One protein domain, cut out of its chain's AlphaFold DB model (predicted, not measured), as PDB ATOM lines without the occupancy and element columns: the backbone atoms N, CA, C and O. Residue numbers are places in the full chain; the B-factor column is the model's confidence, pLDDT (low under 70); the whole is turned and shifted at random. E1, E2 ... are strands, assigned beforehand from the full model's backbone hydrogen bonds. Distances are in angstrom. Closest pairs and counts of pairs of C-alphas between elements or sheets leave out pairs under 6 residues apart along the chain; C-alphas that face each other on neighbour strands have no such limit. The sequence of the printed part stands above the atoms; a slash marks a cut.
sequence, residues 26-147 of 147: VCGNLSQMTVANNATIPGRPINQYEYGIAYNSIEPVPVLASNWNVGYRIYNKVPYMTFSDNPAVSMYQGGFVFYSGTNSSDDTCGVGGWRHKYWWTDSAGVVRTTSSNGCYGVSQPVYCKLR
ATOM      1  N   VAL A  26     124.587 -22.020 138.575       97.12
ATOM      2  CA  VAL A  26     125.692 -22.104 137.607       97.12
ATOM      3  C   VAL A  26     125.556 -23.412 136.833       97.12
ATOM      4  O   VAL A  26     125.552 -24.488 137.426       97.12
ATOM      5  N   CYS A  27     125.436 -23.325 135.511       97.00
ATOM      6  CA  CYS A  27     125.267 -24.492 134.643       97.00
ATOM      7  C   CYS A  27     126.432 -24.700 133.674       97.00
ATOM      8  O   CYS A  27     126.496 -25.744 133.030       97.00
ATOM      9  N   GLY A  28     127.347 -23.736 133.580       96.38
ATOM     10  CA  GLY A  28     128.514 -23.818 132.716       96.38
ATOM     11  C   GLY A  28     129.287 -22.507 132.674       96.38
ATOM     12  O   GLY A  28     129.193 -21.681 133.584       96.38
ATOM     13  N   ASN A  29     130.044 -22.309 131.602       96.31
ATOM     14  CA  ASN A  29     130.754 -21.062 131.323       96.31
ATOM     15  C   ASN A  29     130.696 -20.721 129.827       96.31
ATOM     16  O   ASN A  29     130.338 -21.568 129.005       96.31
ATOM     17  N   LEU A  30     131.060 -19.488 129.466       94.75
ATOM     18  CA  LEU A  30     130.974 -19.019 128.081       94.75
ATOM     19  C   LEU A  30     131.768 -19.886 127.096       94.75
ATOM     20  O   LEU A  30     131.313 -20.066 125.974       94.75
ATOM     21  N   SER A  31     132.897 -20.491 127.492       94.56
ATOM     22  CA  SER A  31     133.688 -21.322 126.560       94.56
ATOM     23  C   SER A  31     132.957 -22.574 126.077       94.56
ATOM     24  O   SER A  31     133.297 -23.134 125.037       94.56
ATOM     25  N   GLN A  32     131.930 -22.996 126.815       94.75
ATOM     26  CA  GLN A  32     131.075 -24.115 126.443       94.75
ATOM     27  C   GLN A  32     129.944 -23.693 125.510       94.75
ATOM     28  O   GLN A  32     129.345 -24.561 124.892       94.75
ATOM     29  N   MET A  33     129.640 -22.400 125.389       92.50
ATOM     30  CA  MET A  33     128.710 -21.884 124.390       92.50
ATOM     31  C   MET A  33     129.522 -21.641 123.120       92.50
ATOM     32  O   MET A  33     130.425 -20.812 123.099       92.50
ATOM     33  N   THR A  34     129.259 -22.400 122.066       87.69
ATOM     34  CA  THR A  34     130.036 -22.364 120.823       87.69
ATOM     35  C   THR A  34     129.110 -22.281 119.618       87.69
ATOM     36  O   THR A  34     127.915 -22.560 119.702       87.69
ATOM     37  N   VAL A  35     129.671 -21.948 118.456       80.62
ATOM     38  CA  VAL A  35     128.946 -22.029 117.179       80.62
ATOM     39  C   VAL A  35     128.379 -23.439 116.964       80.62
ATOM     40  O   VAL A  35     127.230 -23.591 116.559       80.62
ATOM     41  N   ALA A  36     129.156 -24.474 117.303       84.12
ATOM     42  CA  ALA A  36     128.805 -25.874 117.073       84.12
ATOM     43  C   ALA A  36     127.603 -26.365 117.897       84.12
ATOM     44  O   ALA A  36     126.979 -27.357 117.531       84.12
ATOM     45  N   ASN A  37     127.263 -25.688 118.996       87.12
ATOM     46  CA  ASN A  37     126.112 -26.039 119.827       87.12
ATOM     47  C   ASN A  37     125.052 -24.934 119.883       87.12
ATOM     48  O   ASN A  37     124.297 -24.862 120.851       87.12
ATOM     49  N   ASN A  38     124.983 -24.085 118.854       87.38
ATOM     50  CA  ASN A  38     124.016 -22.989 118.750       87.38
ATOM     51  C   ASN A  38     124.038 -22.044 119.964       87.38
ATOM     52  O   ASN A  38     122.986 -21.602 120.427       87.38
ATOM     53  N   ALA A  39     125.235 -21.777 120.502       90.25
ATOM     54  CA  ALA A  39     125.447 -20.984 121.709       90.25
ATOM     55  C   ALA A  39     124.568 -21.447 122.886       90.25
ATOM     56  O   ALA A  39     123.949 -20.644 123.586       90.25
ATOM     57  N   THR A  40     124.515 -22.765 123.098       93.94
ATOM     58  CA  THR A  40     123.836 -23.394 124.236       93.94
ATOM     59  C   THR A  40     124.835 -24.078 125.156       93.94
ATOM     60  O   THR A  40     125.938 -24.435 124.750       93.94
ATOM     61  N   ILE A  41     124.465 -24.269 126.420       95.50
ATOM     62  CA  ILE A  41     125.222 -25.137 127.322       95.50
ATOM     63  C   ILE A  41     124.803 -26.595 127.055       95.50
ATOM     64  O   ILE A  41     123.598 -26.878 127.044       95.50
ATOM     65  N   PRO A  42     125.747 -27.537 126.847       95.12
ATOM     66  CA  PRO A  42     125.421 -28.946 126.635       95.12
ATOM     67  C   PRO A  42     124.468 -29.500 127.707       95.12
ATOM     68  O   PRO A  42     124.687 -29.336 128.905       95.12
ATOM     69  N   GLY A  43     123.379 -30.142 127.274       95.50
ATOM     70  CA  GLY A  43     122.352 -30.684 128.174       95.50
ATOM     71  C   GLY A  43     121.428 -29.639 128.816       95.50
ATOM     72  O   GLY A  43     120.682 -29.974 129.739       95.50
ATOM     73  N   ARG A  44     121.465 -28.379 128.368       96.25
ATOM     74  CA  ARG A  44     120.613 -27.288 128.865       96.25
ATOM     75  C   ARG A  44     120.010 -26.495 127.704       96.25
ATOM     76  O   ARG A  44     120.349 -25.333 127.544       96.25
ATOM     77  N   PRO A  45     119.151 -27.083 126.859       93.31
ATOM     78  CA  PRO A  45     118.675 -26.416 125.649       93.31
ATOM     79  C   PRO A  45     117.786 -25.197 125.959       93.31
ATOM     80  O   PRO A  45     117.059 -25.163 126.953       93.31
ATOM     81  N   ILE A  46     117.805 -24.202 125.067       91.19
ATOM     82  CA  ILE A  46     117.109 -22.908 125.239       91.19
ATOM     83  C   ILE A  46     115.577 -23.002 125.295       91.19
ATOM     84  O   ILE A  46     114.921 -22.039 125.682       91.19
ATOM     85  N   ASN A  47     114.988 -24.133 124.897       92.62
ATOM     86  CA  ASN A  47     113.550 -24.379 125.013       92.62
ATOM     87  C   ASN A  47     113.130 -24.813 126.429       92.62
ATOM     88  O   ASN A  47     111.953 -24.719 126.752       92.62
ATOM     89  N   GLN A  48     114.072 -25.261 127.262       95.19
ATOM     90  CA  GLN A  48     113.829 -25.689 128.645       95.19
ATOM     91  C   GLN A  48     114.442 -24.733 129.671       95.19
ATOM     92  O   GLN A  48     113.957 -24.642 130.796       95.19
ATOM     93  N   TYR A  49     115.501 -24.017 129.286       96.31
ATOM     94  CA  TYR A  49     116.248 -23.142 130.180       96.31
ATOM     95  C   TYR A  49     116.265 -21.694 129.682       96.31
ATOM     96  O   TYR A  49     116.306 -21.410 128.481       96.31
ATOM     97  N   GLU A  50     116.224 -20.759 130.622       95.88
ATOM     98  CA  GLU A  50     116.659 -19.380 130.415       95.88
ATOM     99  C   GLU A  50     118.112 -19.264 130.883       95.88
ATOM    100  O   GLU A  50     118.493 -19.874 131.885       95.88
ATOM    101  N   TYR A  51     118.926 -18.506 130.148       97.00
ATOM    102  CA  TYR A  51     120.318 -18.253 130.504       97.00
ATOM    103  C   TYR A  51     120.482 -16.884 131.142       97.00
ATOM    104  O   TYR A  51     119.766 -15.938 130.813       97.00
ATOM    105  N   GLY A  52     121.466 -16.782 132.026       96.56
ATOM    106  CA  GLY A  52     121.851 -15.549 132.680       96.56
ATOM    107  C   GLY A  52     123.362 -15.423 132.788       96.56
ATOM    108  O   GLY A  52     124.088 -16.417 132.838       96.56
ATOM    109  N   ILE A  53     123.836 -14.185 132.830       95.50
ATOM    110  CA  ILE A  53     125.241 -13.859 133.064       95.50
ATOM    111  C   ILE A  53     125.299 -12.823 134.183       95.50
ATOM    112  O   ILE A  53     124.612 -11.804 134.137       95.50
ATOM    113  N   ALA A  54     126.133 -13.086 135.186       91.25
ATOM    114  CA  ALA A  54     126.526 -12.086 136.168       91.25
ATOM    115  C   ALA A  54     127.797 -11.391 135.656       91.25
ATOM    116  O   ALA A  54     128.885 -11.969 135.676       91.25
ATOM    117  N   TYR A  55     127.642 -10.175 135.134       86.75
ATOM    118  CA  TYR A  55     128.747  -9.335 134.674       86.75
ATOM    119  C   TYR A  55     128.556  -7.928 135.233       86.75
ATOM    120  O   TYR A  55     127.607  -7.242 134.858       86.75
ATOM    121  N   ASN A  56     129.414  -7.538 136.181       79.88
ATOM    122  CA  ASN A  56     129.251  -6.336 137.015       79.88
ATOM    123  C   ASN A  56     127.880  -6.246 137.706       79.88
ATOM    124  O   ASN A  56     127.333  -5.166 137.901       79.88
ATOM    125  N   SER A  57     127.326  -7.403 138.063       82.19
ATOM    126  CA  SER A  57     126.065  -7.542 138.781       82.19
ATOM    127  C   SER A  57     126.218  -8.629 139.837       82.19
ATOM    128  O   SER A  57     126.933  -9.608 139.618       82.19
ATOM    129  N   ILE A  58     125.536  -8.453 140.970       84.69
ATOM    130  CA  ILE A  58     125.460  -9.452 142.045       84.69
ATOM    131  C   ILE A  58     124.556 -10.618 141.620       84.69
ATOM    132  O   ILE A  58     124.817 -11.767 141.968       84.69
ATOM    133  N   GLU A  59     123.522 -10.336 140.823       89.75
ATOM    134  CA  GLU A  59     122.578 -11.338 140.329       89.75
ATOM    135  C   GLU A  59     122.759 -11.615 138.828       89.75
ATOM    136  O   GLU A  59     123.116 -10.703 138.068       89.75
ATOM    137  N   PRO A  60     122.489 -12.850 138.362       94.06
ATOM    138  CA  PRO A  60     122.494 -13.158 136.938       94.06
ATOM    139  C   PRO A  60     121.444 -12.340 136.183       94.06
ATOM    140  O   PRO A  60     120.245 -12.431 136.447       94.06
ATOM    141  N   VAL A  61     121.896 -11.582 135.186       93.62
ATOM    142  CA  VAL A  61     121.013 -10.849 134.274       93.62
ATOM    143  C   VAL A  61     120.580 -11.800 133.159       93.62
ATOM    144  O   VAL A  61     121.456 -12.430 132.560       93.62
ATOM    145  N   PRO A  62     119.275 -11.916 132.836       95.31
ATOM    146  CA  PRO A  62     118.820 -12.736 131.718       95.31
ATOM    147  C   PRO A  62     119.480 -12.322 130.401       95.31
ATOM    148  O   PRO A  62     119.543 -11.132 130.076       95.31
ATOM    149  N   VAL A  63     119.923 -13.302 129.617       95.94
ATOM    150  CA  VAL A  63     120.585 -13.077 128.327       95.94
ATOM    151  C   VAL A  63     119.888 -13.799 127.185       95.94
ATOM    152  O   VAL A  63     119.214 -14.812 127.368       95.94
ATOM    153  N   LEU A  64     120.088 -13.278 125.980       94.69
ATOM    154  CA  LEU A  64     119.710 -13.932 124.736       94.69
ATOM    155  C   LEU A  64     120.965 -14.311 123.964       94.69
ATOM    156  O   LEU A  64     121.846 -13.476 123.775       94.69
ATOM    157  N   ALA A  65     121.006 -15.554 123.489       92.50
ATOM    158  CA  ALA A  65     121.973 -16.012 122.507       92.50
ATOM    159  C   ALA A  65     121.336 -15.944 121.112       92.50
ATOM    160  O   ALA A  65     120.228 -16.443 120.909       92.50
ATOM    161  N   SER A  66     122.003 -15.310 120.152       92.44
ATOM    162  CA  SER A  66     121.521 -15.225 118.771       92.44
ATOM    163  C   SER A  66     122.676 -15.255 117.780       92.44
ATOM    164  O   SER A  66     123.790 -14.851 118.114       92.44
ATOM    165  N   ASN A  67     122.393 -15.642 116.537       91.19
ATOM    166  CA  ASN A  67     123.340 -15.473 115.437       91.19
ATOM    167  C   ASN A  67     123.738 -13.996 115.289       91.19
ATOM    168  O   ASN A  67     122.908 -13.095 115.471       91.19
ATOM    169  N   TRP A  68     125.002 -13.754 114.948       88.44
ATOM    170  CA  TRP A  68     125.518 -12.445 114.564       88.44
ATOM    171  C   TRP A  68     126.544 -12.607 113.443       88.44
ATOM    172  O   TRP A  68     127.663 -13.067 113.664       88.44
ATOM    173  N   ASN A  69     126.160 -12.209 112.228       85.56
ATOM    174  CA  ASN A  69     126.922 -12.488 111.009       85.56
ATOM    175  C   ASN A  69     127.165 -14.004 110.870       85.56
ATOM    176  O   ASN A  69     126.201 -14.762 110.820       85.56
ATOM    177  N   VAL A  70     128.428 -14.437 110.828       89.25
ATOM    178  CA  VAL A  70     128.829 -15.856 110.763       89.25
ATOM    179  C   VAL A  70     129.044 -16.499 112.142       89.25
ATOM    180  O   VAL A  70     129.299 -17.696 112.223       89.25
ATOM    181  N   GLY A  71     128.923 -15.713 113.215       91.62
ATOM    182  CA  GLY A  71     129.151 -16.146 114.590       91.62
ATOM    183  C   GLY A  71     127.914 -16.005 115.463       91.62
ATOM    184  O   GLY A  71     126.778 -15.976 114.986       91.62
ATOM    185  N   TYR A  72     128.147 -15.881 116.766       93.25
ATOM    186  CA  TYR A  72     127.092 -15.715 117.761       93.25
ATOM    187  C   TYR A  72     127.354 -14.521 118.657       93.25
ATOM    188  O   TYR A  72     128.488 -14.079 118.845       93.25
ATOM    189  N   ARG A  73     126.269 -14.038 119.252       93.31
ATOM    190  CA  ARG A  73     126.295 -13.061 120.325       93.31
ATOM    191  C   ARG A  73     125.433 -13.495 121.488       93.31
ATOM    192  O   ARG A  73     124.381 -14.097 121.285       93.31
ATOM    193  N   ILE A  74     125.858 -13.118 122.682       94.62
ATOM    194  CA  ILE A  74     125.109 -13.230 123.923       94.62
ATOM    195  C   ILE A  74     125.029 -11.837 124.531       94.62
ATOM    196  O   ILE A  74     126.054 -11.200 124.755       94.62
ATOM    197  N   TYR A  75     123.824 -11.345 124.782       93.25
ATOM    198  CA  TYR A  75     123.598  -9.987 125.277       93.25
ATOM    199  C   TYR A  75     122.490  -9.970 126.320       93.25
ATOM    200  O   TYR A  75     121.610 -10.835 126.320       93.25
ATOM    201  N   ASN A  76     122.536  -8.989 127.218       93.44
ATOM    202  CA  ASN A  76     121.502  -8.800 128.227       93.44
ATOM    203  C   ASN A  76     120.146  -8.490 127.578       93.44
ATOM    204  O   ASN A  76     120.032  -7.634 126.704       93.44
ATOM    205  N   LYS A  77     119.100  -9.180 128.039       91.69
ATOM    206  CA  LYS A  77     117.723  -8.997 127.561       91.69
ATOM    207  C   LYS A  77     117.128  -7.665 128.014       91.69
ATOM    208  O   LYS A  77     116.313  -7.083 127.306       91.69
ATOM    209  N   VAL A  78     117.519  -7.208 129.204       87.31
ATOM    210  CA  VAL A  78     117.044  -5.962 129.811       87.31
ATOM    211  C   VAL A  78     118.223  -5.004 129.933       87.31
ATOM    212  O   VAL A  78     119.208  -5.366 130.588       87.31
ATOM    213  N   PRO A  79     118.160  -3.816 129.305       85.44
ATOM    214  CA  PRO A  79     119.193  -2.806 129.449       85.44
ATOM    215  C   PRO A  79     119.360  -2.363 130.902       85.44
ATOM    216  O   PRO A  79     118.391  -2.282 131.653       85.44
ATOM    217  N   TYR A  80     120.588  -2.048 131.287       81.00
ATOM    218  CA  TYR A  80     120.914  -1.463 132.581       81.00
ATOM    219  C   TYR A  80     121.850  -0.267 132.389       81.00
ATOM    220  O   TYR A  80     122.323   0.019 131.284       81.00
ATOM    221  N   MET A  81     122.076   0.473 133.470       75.62
ATOM    222  CA  MET A  81     122.959   1.632 133.460       75.62
ATOM    223  C   MET A  81     124.409   1.174 133.310       75.62
ATOM    224  O   MET A  81     124.977   0.551 134.204       75.62
ATOM    225  N   THR A  82     125.024   1.482 132.174       69.88
ATOM    226  CA  THR A  82     126.462   1.275 131.981       69.88
ATOM    227  C   THR A  82     127.227   2.423 132.647       69.88
ATOM    228  O   THR A  82     126.877   3.576 132.410       69.88
ATOM    229  N   PHE A  83     128.270   2.127 133.437       62.88
ATOM    230  CA  PHE A  83     129.105   3.119 134.150       62.88
ATOM    231  C   PHE A  83     128.362   3.935 135.237       62.88
ATOM    232  O   PHE A  83     128.471   5.156 135.299       62.88
ATOM    233  N   SER A  84     127.585   3.268 136.098       57.78
ATOM    234  CA  SER A  84     126.628   3.903 137.020       57.78
ATOM    235  C   SER A  84     127.184   4.447 138.343       57.78
ATOM    236  O   SER A  84     126.386   4.890 139.164       57.78
ATOM    237  N   ASP A  85     128.500   4.443 138.580       59.62
ATOM    238  CA  ASP A  85     129.065   4.931 139.856       59.62
ATOM    239  C   ASP A  85     128.826   6.442 140.076       59.62
ATOM    240  O   ASP A  85     128.882   6.924 141.204       59.62
ATOM    241  N   ASN A  86     128.515   7.195 139.011       56.22
ATOM    242  CA  ASN A  86     128.076   8.589 139.082       56.22
ATOM    243  C   ASN A  86     127.174   8.950 137.879       56.22
ATOM    244  O   ASN A  86     127.684   9.313 136.812       56.22
ATOM    245  N   PRO A  87     125.842   8.818 137.989       57.75
ATOM    246  CA  PRO A  87     124.937   9.025 136.865       57.75
ATOM    247  C   PRO A  87     124.839  10.507 136.455       57.75
ATOM    248  O   PRO A  87     124.167  11.304 137.107       57.75
ATOM    249  N   ALA A  88     125.480  10.888 135.344       60.78
ATOM    250  CA  ALA A  88     125.302  12.210 134.736       60.78
ATOM    251  C   ALA A  88     123.906  12.358 134.097       60.78
ATOM    252  O   ALA A  88     123.280  11.374 133.714       60.78
ATOM    253  N   VAL A  89     123.444  13.599 133.897       58.50
ATOM    254  CA  VAL A  89     122.113  13.948 133.336       58.50
ATOM    255  C   VAL A  89     121.860  13.347 131.932       58.50
ATOM    256  O   VAL A  89     120.726  13.276 131.474       58.50
ATOM    257  N   SER A  90     122.903  12.845 131.265       58.94
ATOM    258  CA  SER A  90     122.873  12.151 129.972       58.94
ATOM    259  C   SER A  90     123.133  10.641 130.096       58.94
ATOM    260  O   SER A  90     123.906  10.086 129.315       58.94
ATOM    261  N   MET A  91     122.564   9.982 131.111       60.88
ATOM    262  CA  MET A  91     122.765   8.546 131.324       60.88
ATOM    263  C   MET A  91     122.392   7.722 130.098       60.88
ATOM    264  O   MET A  91     121.317   7.873 129.518       60.88
ATOM    265  N   TYR A  92     123.261   6.776 129.777       67.94
ATOM    266  CA  TYR A  92     123.071   5.871 128.667       67.94
ATOM    267  C   TYR A  92     122.521   4.526 129.149       67.94
ATOM    268  O   TYR A  92     123.098   3.894 130.037       67.94
ATOM    269  N   GLN A  93     121.403   4.079 128.572       78.12
ATOM    270  CA  GLN A  93     120.894   2.724 128.794       78.12
ATOM    271  C   GLN A  93     121.540   1.763 127.805       78.12
ATOM    272  O   GLN A  93     121.645   2.059 126.608       78.12
ATOM    273  N   GLY A  94     121.968   0.610 128.305       86.50
ATOM    274  CA  GLY A  94     122.745  -0.318 127.510       86.50
ATOM    275  C   GLY A  94     122.991  -1.644 128.203       86.50
ATOM    276  O   GLY A  94     122.145  -2.162 128.927       86.50
ATOM    277  N   GLY A  95     124.163  -2.212 127.985       89.38
ATOM    278  CA  GLY A  95     124.605  -3.381 128.722       89.38
ATOM    279  C   GLY A  95     125.815  -4.024 128.086       89.38
ATOM    280  O   GLY A  95     126.629  -3.346 127.459       89.38
ATOM    281  N   PHE A  96     125.939  -5.333 128.259       90.94
ATOM    282  CA  PHE A  96     127.038  -6.111 127.714       90.94
ATOM    283  C   PHE A  96     126.603  -6.894 126.476       90.94
ATOM    284  O   PHE A  96     125.460  -7.337 126.335       90.94
ATOM    285  N   VAL A  97     127.565  -7.128 125.597       92.88
ATOM    286  CA  VAL A  97     127.500  -8.149 124.563       92.88
ATOM    287  C   VAL A  97     128.797  -8.941 124.583       92.88
ATOM    288  O   VAL A  97     129.892  -8.383 124.613       92.88
ATOM    289  N   PHE A  98     128.666 -10.256 124.559       94.12
ATOM    290  CA  PHE A  98     129.738 -11.188 124.266       94.12
ATOM    291  C   PHE A  98     129.521 -11.700 122.849       94.12
ATOM    292  O   PHE A  98     128.392 -12.026 122.493       94.12
ATOM    293  N   TYR A  99     130.563 -11.791 122.035       93.50
ATOM    294  CA  TYR A  99     130.471 -12.380 120.700       93.50
ATOM    295  C   TYR A  99     131.690 -13.233 120.371       93.50
ATOM    296  O   TYR A  99     132.754 -13.051 120.953       93.50
ATOM    297  N   SER A 100     131.503 -14.208 119.488       93.12
ATOM    298  CA  SER A 100     132.547 -15.150 119.085       93.12
ATOM    299  C   SER A 100     132.274 -15.685 117.685       93.12
ATOM    300  O   SER A 100     131.112 -15.854 117.290       93.12
ATOM    301  N   GLY A 101     133.346 -15.974 116.947       91.06
ATOM    302  CA  GLY A 101     133.285 -16.539 115.601       91.06
ATOM    303  C   GLY A 101     132.676 -15.588 114.571       91.06
ATOM    304  O   GLY A 101     132.065 -16.044 113.615       91.06
ATOM    305  N   THR A 102     132.771 -14.280 114.788       90.75
ATOM    306  CA  THR A 102     132.260 -13.225 113.908       90.75
ATOM    307  C   THR A 102     133.347 -12.711 112.953       90.75
ATOM    308  O   THR A 102     134.535 -12.924 113.164       90.75
ATOM    309  N   ASN A 103     132.947 -11.953 111.926       89.50
ATOM    310  CA  ASN A 103     133.875 -11.240 111.031       89.50
ATOM    311  C   ASN A 103     134.339  -9.879 111.596       89.50
ATOM    312  O   ASN A 103     134.847  -9.042 110.850       89.50
ATOM    313  N   SER A 104     134.091  -9.604 112.881       87.56
ATOM    314  CA  SER A 104     134.516  -8.348 113.500       87.56
ATOM    315  C   SER A 104     136.040  -8.300 113.572       87.56
ATOM    316  O   SER A 104     136.665  -9.265 114.002       87.56
ATOM    317  N   SER A 105     136.657  -7.169 113.216       88.94
ATOM    318  CA  SER A 105     138.124  -7.028 113.224       88.94
ATOM    319  C   SER A 105     138.761  -7.215 114.606       88.94
ATOM    320  O   SER A 105     139.969  -7.390 114.716       88.94
ATOM    321  N   ASP A 106     137.961  -7.139 115.668       88.25
ATOM    322  CA  ASP A 106     138.387  -7.314 117.053       88.25
ATOM    323  C   ASP A 106     137.913  -8.627 117.692       88.25
ATOM    324  O   ASP A 106     138.136  -8.848 118.887       88.25
ATOM    325  N   ASP A 107     137.310  -9.528 116.915       89.38
ATOM    326  CA  ASP A 107     137.015 -10.893 117.348       89.38
ATOM    327  C   ASP A 107     138.277 -11.760 117.290       89.38
ATOM    328  O   ASP A 107     138.460 -12.639 116.455       89.38
ATOM    329  N   THR A 108     139.218 -11.423 118.164       90.81
ATOM    330  CA  THR A 108     140.545 -12.041 118.242       90.81
ATOM    331  C   THR A 108     140.675 -12.988 119.432       90.81
ATOM    332  O   THR A 108     141.775 -13.413 119.783       90.81
ATOM    333  N   CYS A 109     139.556 -13.305 120.085       88.50
ATOM    334  CA  CYS A 109     139.530 -14.284 121.157       88.50
ATOM    335  C   CYS A 109     139.647 -15.672 120.521       88.50
ATOM    336  O   CYS A 109     138.842 -16.021 119.665       88.50
ATOM    337  N   GLY A 110     140.685 -16.432 120.887       86.00
ATOM    338  CA  GLY A 110     140.931 -17.768 120.335       86.00
ATOM    339  C   GLY A 110     139.762 -18.740 120.549       86.00
ATOM    340  O   GLY A 110     138.716 -18.380 121.080       86.00
ATOM    341  N   VAL A 111     139.928 -20.003 120.160       84.12
ATOM    342  CA  VAL A 111     138.859 -21.019 120.246       84.12
ATOM    343  C   VAL A 111     138.245 -21.089 121.655       84.12
ATOM    344  O   VAL A 111     138.963 -21.187 122.648       84.12
ATOM    345  N   GLY A 112     136.910 -21.031 121.740       83.50
ATOM    346  CA  GLY A 112     136.166 -20.986 123.012       83.50
ATOM    347  C   GLY A 112     136.201 -19.621 123.716       83.50
ATOM    348  O   GLY A 112     135.653 -19.465 124.807       83.50
ATOM    349  N   GLY A 113     136.846 -18.632 123.106       91.88
ATOM    350  CA  GLY A 113     136.909 -17.260 123.564       91.88
ATOM    351  C   GLY A 113     135.751 -16.420 123.032       91.88
ATOM    352  O   GLY A 113     135.336 -16.544 121.882       91.88
ATOM    353  N   TRP A 114     135.262 -15.531 123.884       93.81
ATOM    354  CA  TRP A 114     134.197 -14.581 123.603       93.81
ATOM    355  C   TRP A 114     134.696 -13.162 123.844       93.81
ATOM    356  O   TRP A 114     135.094 -12.810 124.956       93.81
ATOM    357  N   ARG A 115     134.659 -12.326 122.814       93.62
ATOM    358  CA  ARG A 115     134.977 -10.905 122.910       93.62
ATOM    359  C   ARG A 115     133.841 -10.176 123.618       93.62
ATOM    360  O   ARG A 115     132.691 -10.286 123.212       93.62
ATOM    361  N   HIS A 116     134.159  -9.414 124.660       93.25
ATOM    362  CA  HIS A 116     133.182  -8.573 125.354       93.25
ATOM    363  C   HIS A 116     133.170  -7.145 124.809       93.25
ATOM    364  O   HIS A 116     134.239  -6.591 124.552       93.25
ATOM    365  N   LYS A 117     131.999  -6.509 124.749       90.38
ATOM    366  CA  LYS A 117     131.823  -5.058 124.602       90.38
ATOM    367  C   LYS A 117     130.652  -4.560 125.434       90.38
ATOM    368  O   LYS A 117     129.658  -5.264 125.583       90.38
ATOM    369  N   TYR A 118     130.729  -3.302 125.857       88.00
ATOM    370  CA  TYR A 118     129.518  -2.578 126.226       88.00
ATOM    371  C   TYR A 118     128.870  -1.955 125.003       88.00
ATOM    372  O   TYR A 118     129.553  -1.500 124.080       88.00
ATOM    373  N   TRP A 119     127.551  -1.876 125.055       86.56
ATOM    374  CA  TRP A 119     126.738  -1.085 124.150       86.56
ATOM    375  C   TRP A 119     125.839  -0.165 124.968       86.56
ATOM    376  O   TRP A 119     125.502  -0.495 126.101       86.56
ATOM    377  N   TRP A 120     125.450   0.973 124.407       85.94
ATOM    378  CA  TRP A 120     124.434   1.849 124.982       85.94
ATOM    379  C   TRP A 120     123.807   2.733 123.911       85.94
ATOM    380  O   TRP A 120     124.325   2.829 122.803       85.94
ATOM    381  N   THR A 121     122.696   3.383 124.230       83.81
ATOM    382  CA  THR A 121     122.089   4.417 123.379       83.81
ATOM    383  C   THR A 121     122.432   5.796 123.917       83.81
ATOM    384  O   THR A 121     122.308   6.026 125.119       83.81
ATOM    385  N   ASP A 122     122.922   6.688 123.052       79.06
ATOM    386  CA  ASP A 122     123.189   8.078 123.423       79.06
ATOM    387  C   ASP A 122     121.915   8.935 123.482       79.06
ATOM    388  O   ASP A 122     120.817   8.466 123.179       79.06
ATOM    389  N   SER A 123     122.039  10.201 123.896       78.25
ATOM    390  CA  SER A 123     120.898  11.126 123.986       78.25
ATOM    391  C   SER A 123     120.248  11.433 122.632       78.25
ATOM    392  O   SER A 123     119.119  11.917 122.600       78.25
ATOM    393  N   ALA A 124     120.926  11.130 121.521       83.19
ATOM    394  CA  ALA A 124     120.382  11.210 120.170       83.19
ATOM    395  C   ALA A 124     119.760   9.876 119.705       83.19
ATOM    396  O   ALA A 124     119.350   9.758 118.551       83.19
ATOM    397  N   GLY A 125     119.694   8.862 120.577       79.69
ATOM    398  CA  GLY A 125     119.183   7.529 120.261       79.69
ATOM    399  C   GLY A 125     120.145   6.679 119.428       79.69
ATOM    400  O   GLY A 125     119.750   5.630 118.918       79.69
ATOM    401  N   VAL A 126     121.403   7.097 119.273       85.25
ATOM    402  CA  VAL A 126     122.395   6.358 118.489       85.25
ATOM    403  C   VAL A 126     123.008   5.264 119.352       85.25
ATOM    404  O   VAL A 126     123.481   5.519 120.460       85.25
ATOM    405  N   VAL A 127     123.045   4.035 118.828       84.88
ATOM    406  CA  VAL A 127     123.752   2.928 119.479       84.88
ATOM    407  C   VAL A 127     125.254   3.175 119.400       84.88
ATOM    408  O   VAL A 127     125.841   3.278 118.322       84.88
ATOM    409  N   ARG A 128     125.886   3.243 120.562       85.31
ATOM    410  CA  ARG A 128     127.326   3.348 120.748       85.31
ATOM    411  C   ARG A 128     127.857   2.049 121.326       85.31
ATOM    412  O   ARG A 128     127.175   1.356 122.077       85.31
ATOM    413  N   THR A 129     129.103   1.748 120.996       81.50
ATOM    414  CA  THR A 129     129.862   0.645 121.588       81.50
ATOM    415  C   THR A 129     131.207   1.182 122.061       81.50
ATOM    416  O   THR A 129     131.863   1.885 121.293       81.50
ATOM    417  N   THR A 130     131.629   0.869 123.288       73.12
ATOM    418  CA  THR A 130     132.955   1.267 123.818       73.12
ATOM    419  C   THR A 130     133.980   0.147 123.647       73.12
ATOM    420  O   THR A 130     133.671  -0.937 123.141       73.12
ATOM    421  N   SER A 131     135.200   0.423 124.111       66.25
ATOM    422  CA  SER A 131     136.296  -0.523 124.244       66.25
ATOM    423  C   SER A 131     135.866  -1.809 124.946       66.25
ATOM    424  O   SER A 131     135.145  -1.819 125.944       66.25
ATOM    425  N   SER A 132     136.357  -2.909 124.390       70.75
ATOM    426  CA  SER A 132     136.261  -4.234 124.975       70.75
ATOM    427  C   SER A 132     136.986  -4.297 126.319       70.75
ATOM    428  O   SER A 132     138.089  -3.776 126.446       70.75
ATOM    429  N   ASN A 133     136.415  -5.030 127.275       72.25
ATOM    430  CA  ASN A 133     137.113  -5.394 128.517       72.25
ATOM    431  C   ASN A 133     137.917  -6.700 128.385       72.25
ATOM    432  O   ASN A 133     138.401  -7.229 129.378       72.25
ATOM    433  N   GLY A 134     138.057  -7.233 127.167       89.25
ATOM    434  CA  GLY A 134     138.891  -8.394 126.881       89.25
ATOM    435  C   GLY A 134     138.132  -9.589 126.316       89.25
ATOM    436  O   GLY A 134     137.042  -9.468 125.745       89.25
ATOM    437  N   CYS A 135     138.779 -10.741 126.452       93.06
ATOM    438  CA  CYS A 135     138.260 -12.043 126.070       93.06
ATOM    439  C   CYS A 135     137.806 -12.803 127.310       93.06
ATOM    440  O   CYS A 135     138.514 -12.858 128.313       93.06
ATOM    441  N   TYR A 136     136.643 -13.423 127.200       94.38
ATOM    442  CA  TYR A 136     136.029 -14.251 128.222       94.38
ATOM    443  C   TYR A 136     135.838 -15.666 127.684       94.38
ATOM    444  O   TYR A 136     136.046 -15.934 126.506       94.38
ATOM    445  N   GLY A 137     135.478 -16.598 128.554       91.25
ATOM    446  CA  GLY A 137     135.335 -18.003 128.193       91.25
ATOM    447  C   GLY A 137     135.153 -18.810 129.462       91.25
ATOM    448  O   GLY A 137     134.098 -18.747 130.084       91.25
ATOM    449  N   VAL A 138     136.207 -19.500 129.892       91.62
ATOM    450  CA  VAL A 138     136.192 -20.314 131.120       91.62
ATOM    451  C   VAL A 138     135.908 -19.474 132.371       91.62
ATOM    452  O   VAL A 138     135.213 -19.930 133.273       91.62
ATOM    453  N   SER A 139     136.401 -18.233 132.408       91.88
ATOM    454  CA  SER A 139     136.283 -17.326 133.556       91.88
ATOM    455  C   SER A 139     134.919 -16.651 133.705       91.88
ATOM    456  O   SER A 139     134.693 -16.015 134.729       91.88
ATOM    457  N   GLN A 140     134.024 -16.758 132.717       94.69
ATOM    458  CA  GLN A 140     132.700 -16.141 132.772       94.69
ATOM    459  C   GLN A 140     131.631 -17.220 132.975       94.69
ATOM    460  O   GLN A 140     131.298 -17.925 132.015       94.69
ATOM    461  N   PRO A 141     131.079 -17.358 134.194       95.94
ATOM    462  CA  PRO A 141     130.020 -18.315 134.463       95.94
ATOM    463  C   PRO A 141     128.760 -17.997 133.662       95.94
ATOM    464  O   PRO A 141     128.389 -16.831 133.480       95.94
ATOM    465  N   VAL A 142     128.088 -19.063 133.240       96.94
ATOM    466  CA  VAL A 142     126.745 -19.033 132.669       96.94
ATOM    467  C   VAL A 142     125.806 -19.655 133.688       96.94
ATOM    468  O   VAL A 142     126.025 -20.765 134.185       96.94
ATOM    469  N   TYR A 143     124.754 -18.914 133.999       97.75
ATOM    470  CA  TYR A 143     123.691 -19.340 134.886       97.75
ATOM    471  C   TYR A 143     122.518 -19.843 134.059       97.75
ATOM    472  O   TYR A 143     122.224 -19.312 132.989       97.75
ATOM    473  N   CYS A 144     121.830 -20.849 134.575       97.31
ATOM    474  CA  CYS A 144     120.595 -21.355 134.012       97.31
ATOM    475  C   CYS A 144     119.495 -21.272 135.066       97.31
ATOM    476  O   CYS A 144     119.755 -21.412 136.261       97.31
ATOM    477  N   LYS A 145     118.258 -21.110 134.612       95.94
ATOM    478  CA  LYS A 145     117.061 -21.442 135.387       95.94
ATOM    479  C   LYS A 145     116.056 -22.133 134.473       95.94
ATOM    480  O   LYS A 145     116.097 -21.939 133.256       95.94
ATOM    481  N   LEU A 146     115.191 -22.958 135.049       94.81
ATOM    482  CA  LEU A 146     114.095 -23.572 134.300       94.81
ATOM    483  C   LEU A 146     113.101 -22.493 133.851       94.81
ATOM    484  O   LEU A 146     112.893 -21.510 134.565       94.81
ATOM    485  N   ARG A 147     112.553 -22.674 132.650       90.19
ATOM    486  CA  ARG A 147     111.469 -21.841 132.117       90.19
ATOM    487  C   ARG A 147     110.114 -22.243 132.675       90.19
ATOM    488  O   ARG A 147     109.933 -23.450 132.952       90.19
TER     489      ARG A 147
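What this domain is: This is residues 26 to 147 of the 147 residues of an uncharacterized protein of Methyloglobulus sp (UniProt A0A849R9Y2). One strongly twisted antiparallel sheet runs through the domain: a meander of strands E2 to E7, each the antiparallel neighbour of the one before, extended beyond E2 by E9 and E1, while short E8 lies on the same side of E6 as E7. Long loops, residues 30 to 48 and 77 to 92, lie toward opposite ends of the longest axis. The printed part has 122 residues, with no named helix and nine named strands, E1 to E9 in chain order; the class is all strand, though under half of the residues, 51, are in named elements. The sheet is branched at E6. The whole is compact, with a radius of gyration of the C-alphas of 14.4 A and spans of 45 by 33 by 23 A.

How they stand to each other: E1, residues 26 to 29, is an edge strand and the antiparallel neighbour of E9, residues 141 to 146, with N 27 and O 142 2.9 A apart. E2, residues 49 to 53, lies on the other side of E9, with N 52 and O 143 at 2.8 A. E2 and E3, residues 61 to 68, form a hairpin, with N 63 and O 51 at 2.9 A. E3 forms a hairpin with E4, residues 71 to 76, where N 66 and O 73 are 2.9 A apart. E4 and E5, residues 93 to 100, form a hairpin, with N 74 and O 98 at 2.8 A. E5 and E6, residues 114 to 121, form a hairpin, with N 97 and O 117 at 2.8 A. On the other side of E6 from E5 are two edge strands: E7, residues 127 to 129, with N 128 and O 120 at 2.8 A, and E8, residues 134 to 136, with N 114 and O 136 at 2.8 A. E7 is beside residues 118 to 121 of E6, and E8 beside residues 114 to 116. Residues 80 to 81 make a short antiparallel pairing with residues 93 to 94 of E5. E1 and E7 are apart.

Where its parts are: E1 begins at C-alpha 26, (125.692, -22.104, 137.607). The longer strands are E5 at 23.4 A, E6 at 22.5 A, E3 at 20.3 A, E4 at 17.3 A and E9 at 16.8 A. E5 begins at C-alpha 93, (120.894, 2.724, 128.794). E9 ends at C-alpha 146, (114.095, -23.572, 134.300).

The domain as a whole: The C-alphas of Gly 43 and Val 89 are the two farthest apart, at 44.9 A. The printed part has no cut. The links E1 to E2, E4 to E5 and E5 to E6 are long. Mean pLDDT of the printed part is 87.1; residues 82 to 92 and residue 131 are under 70.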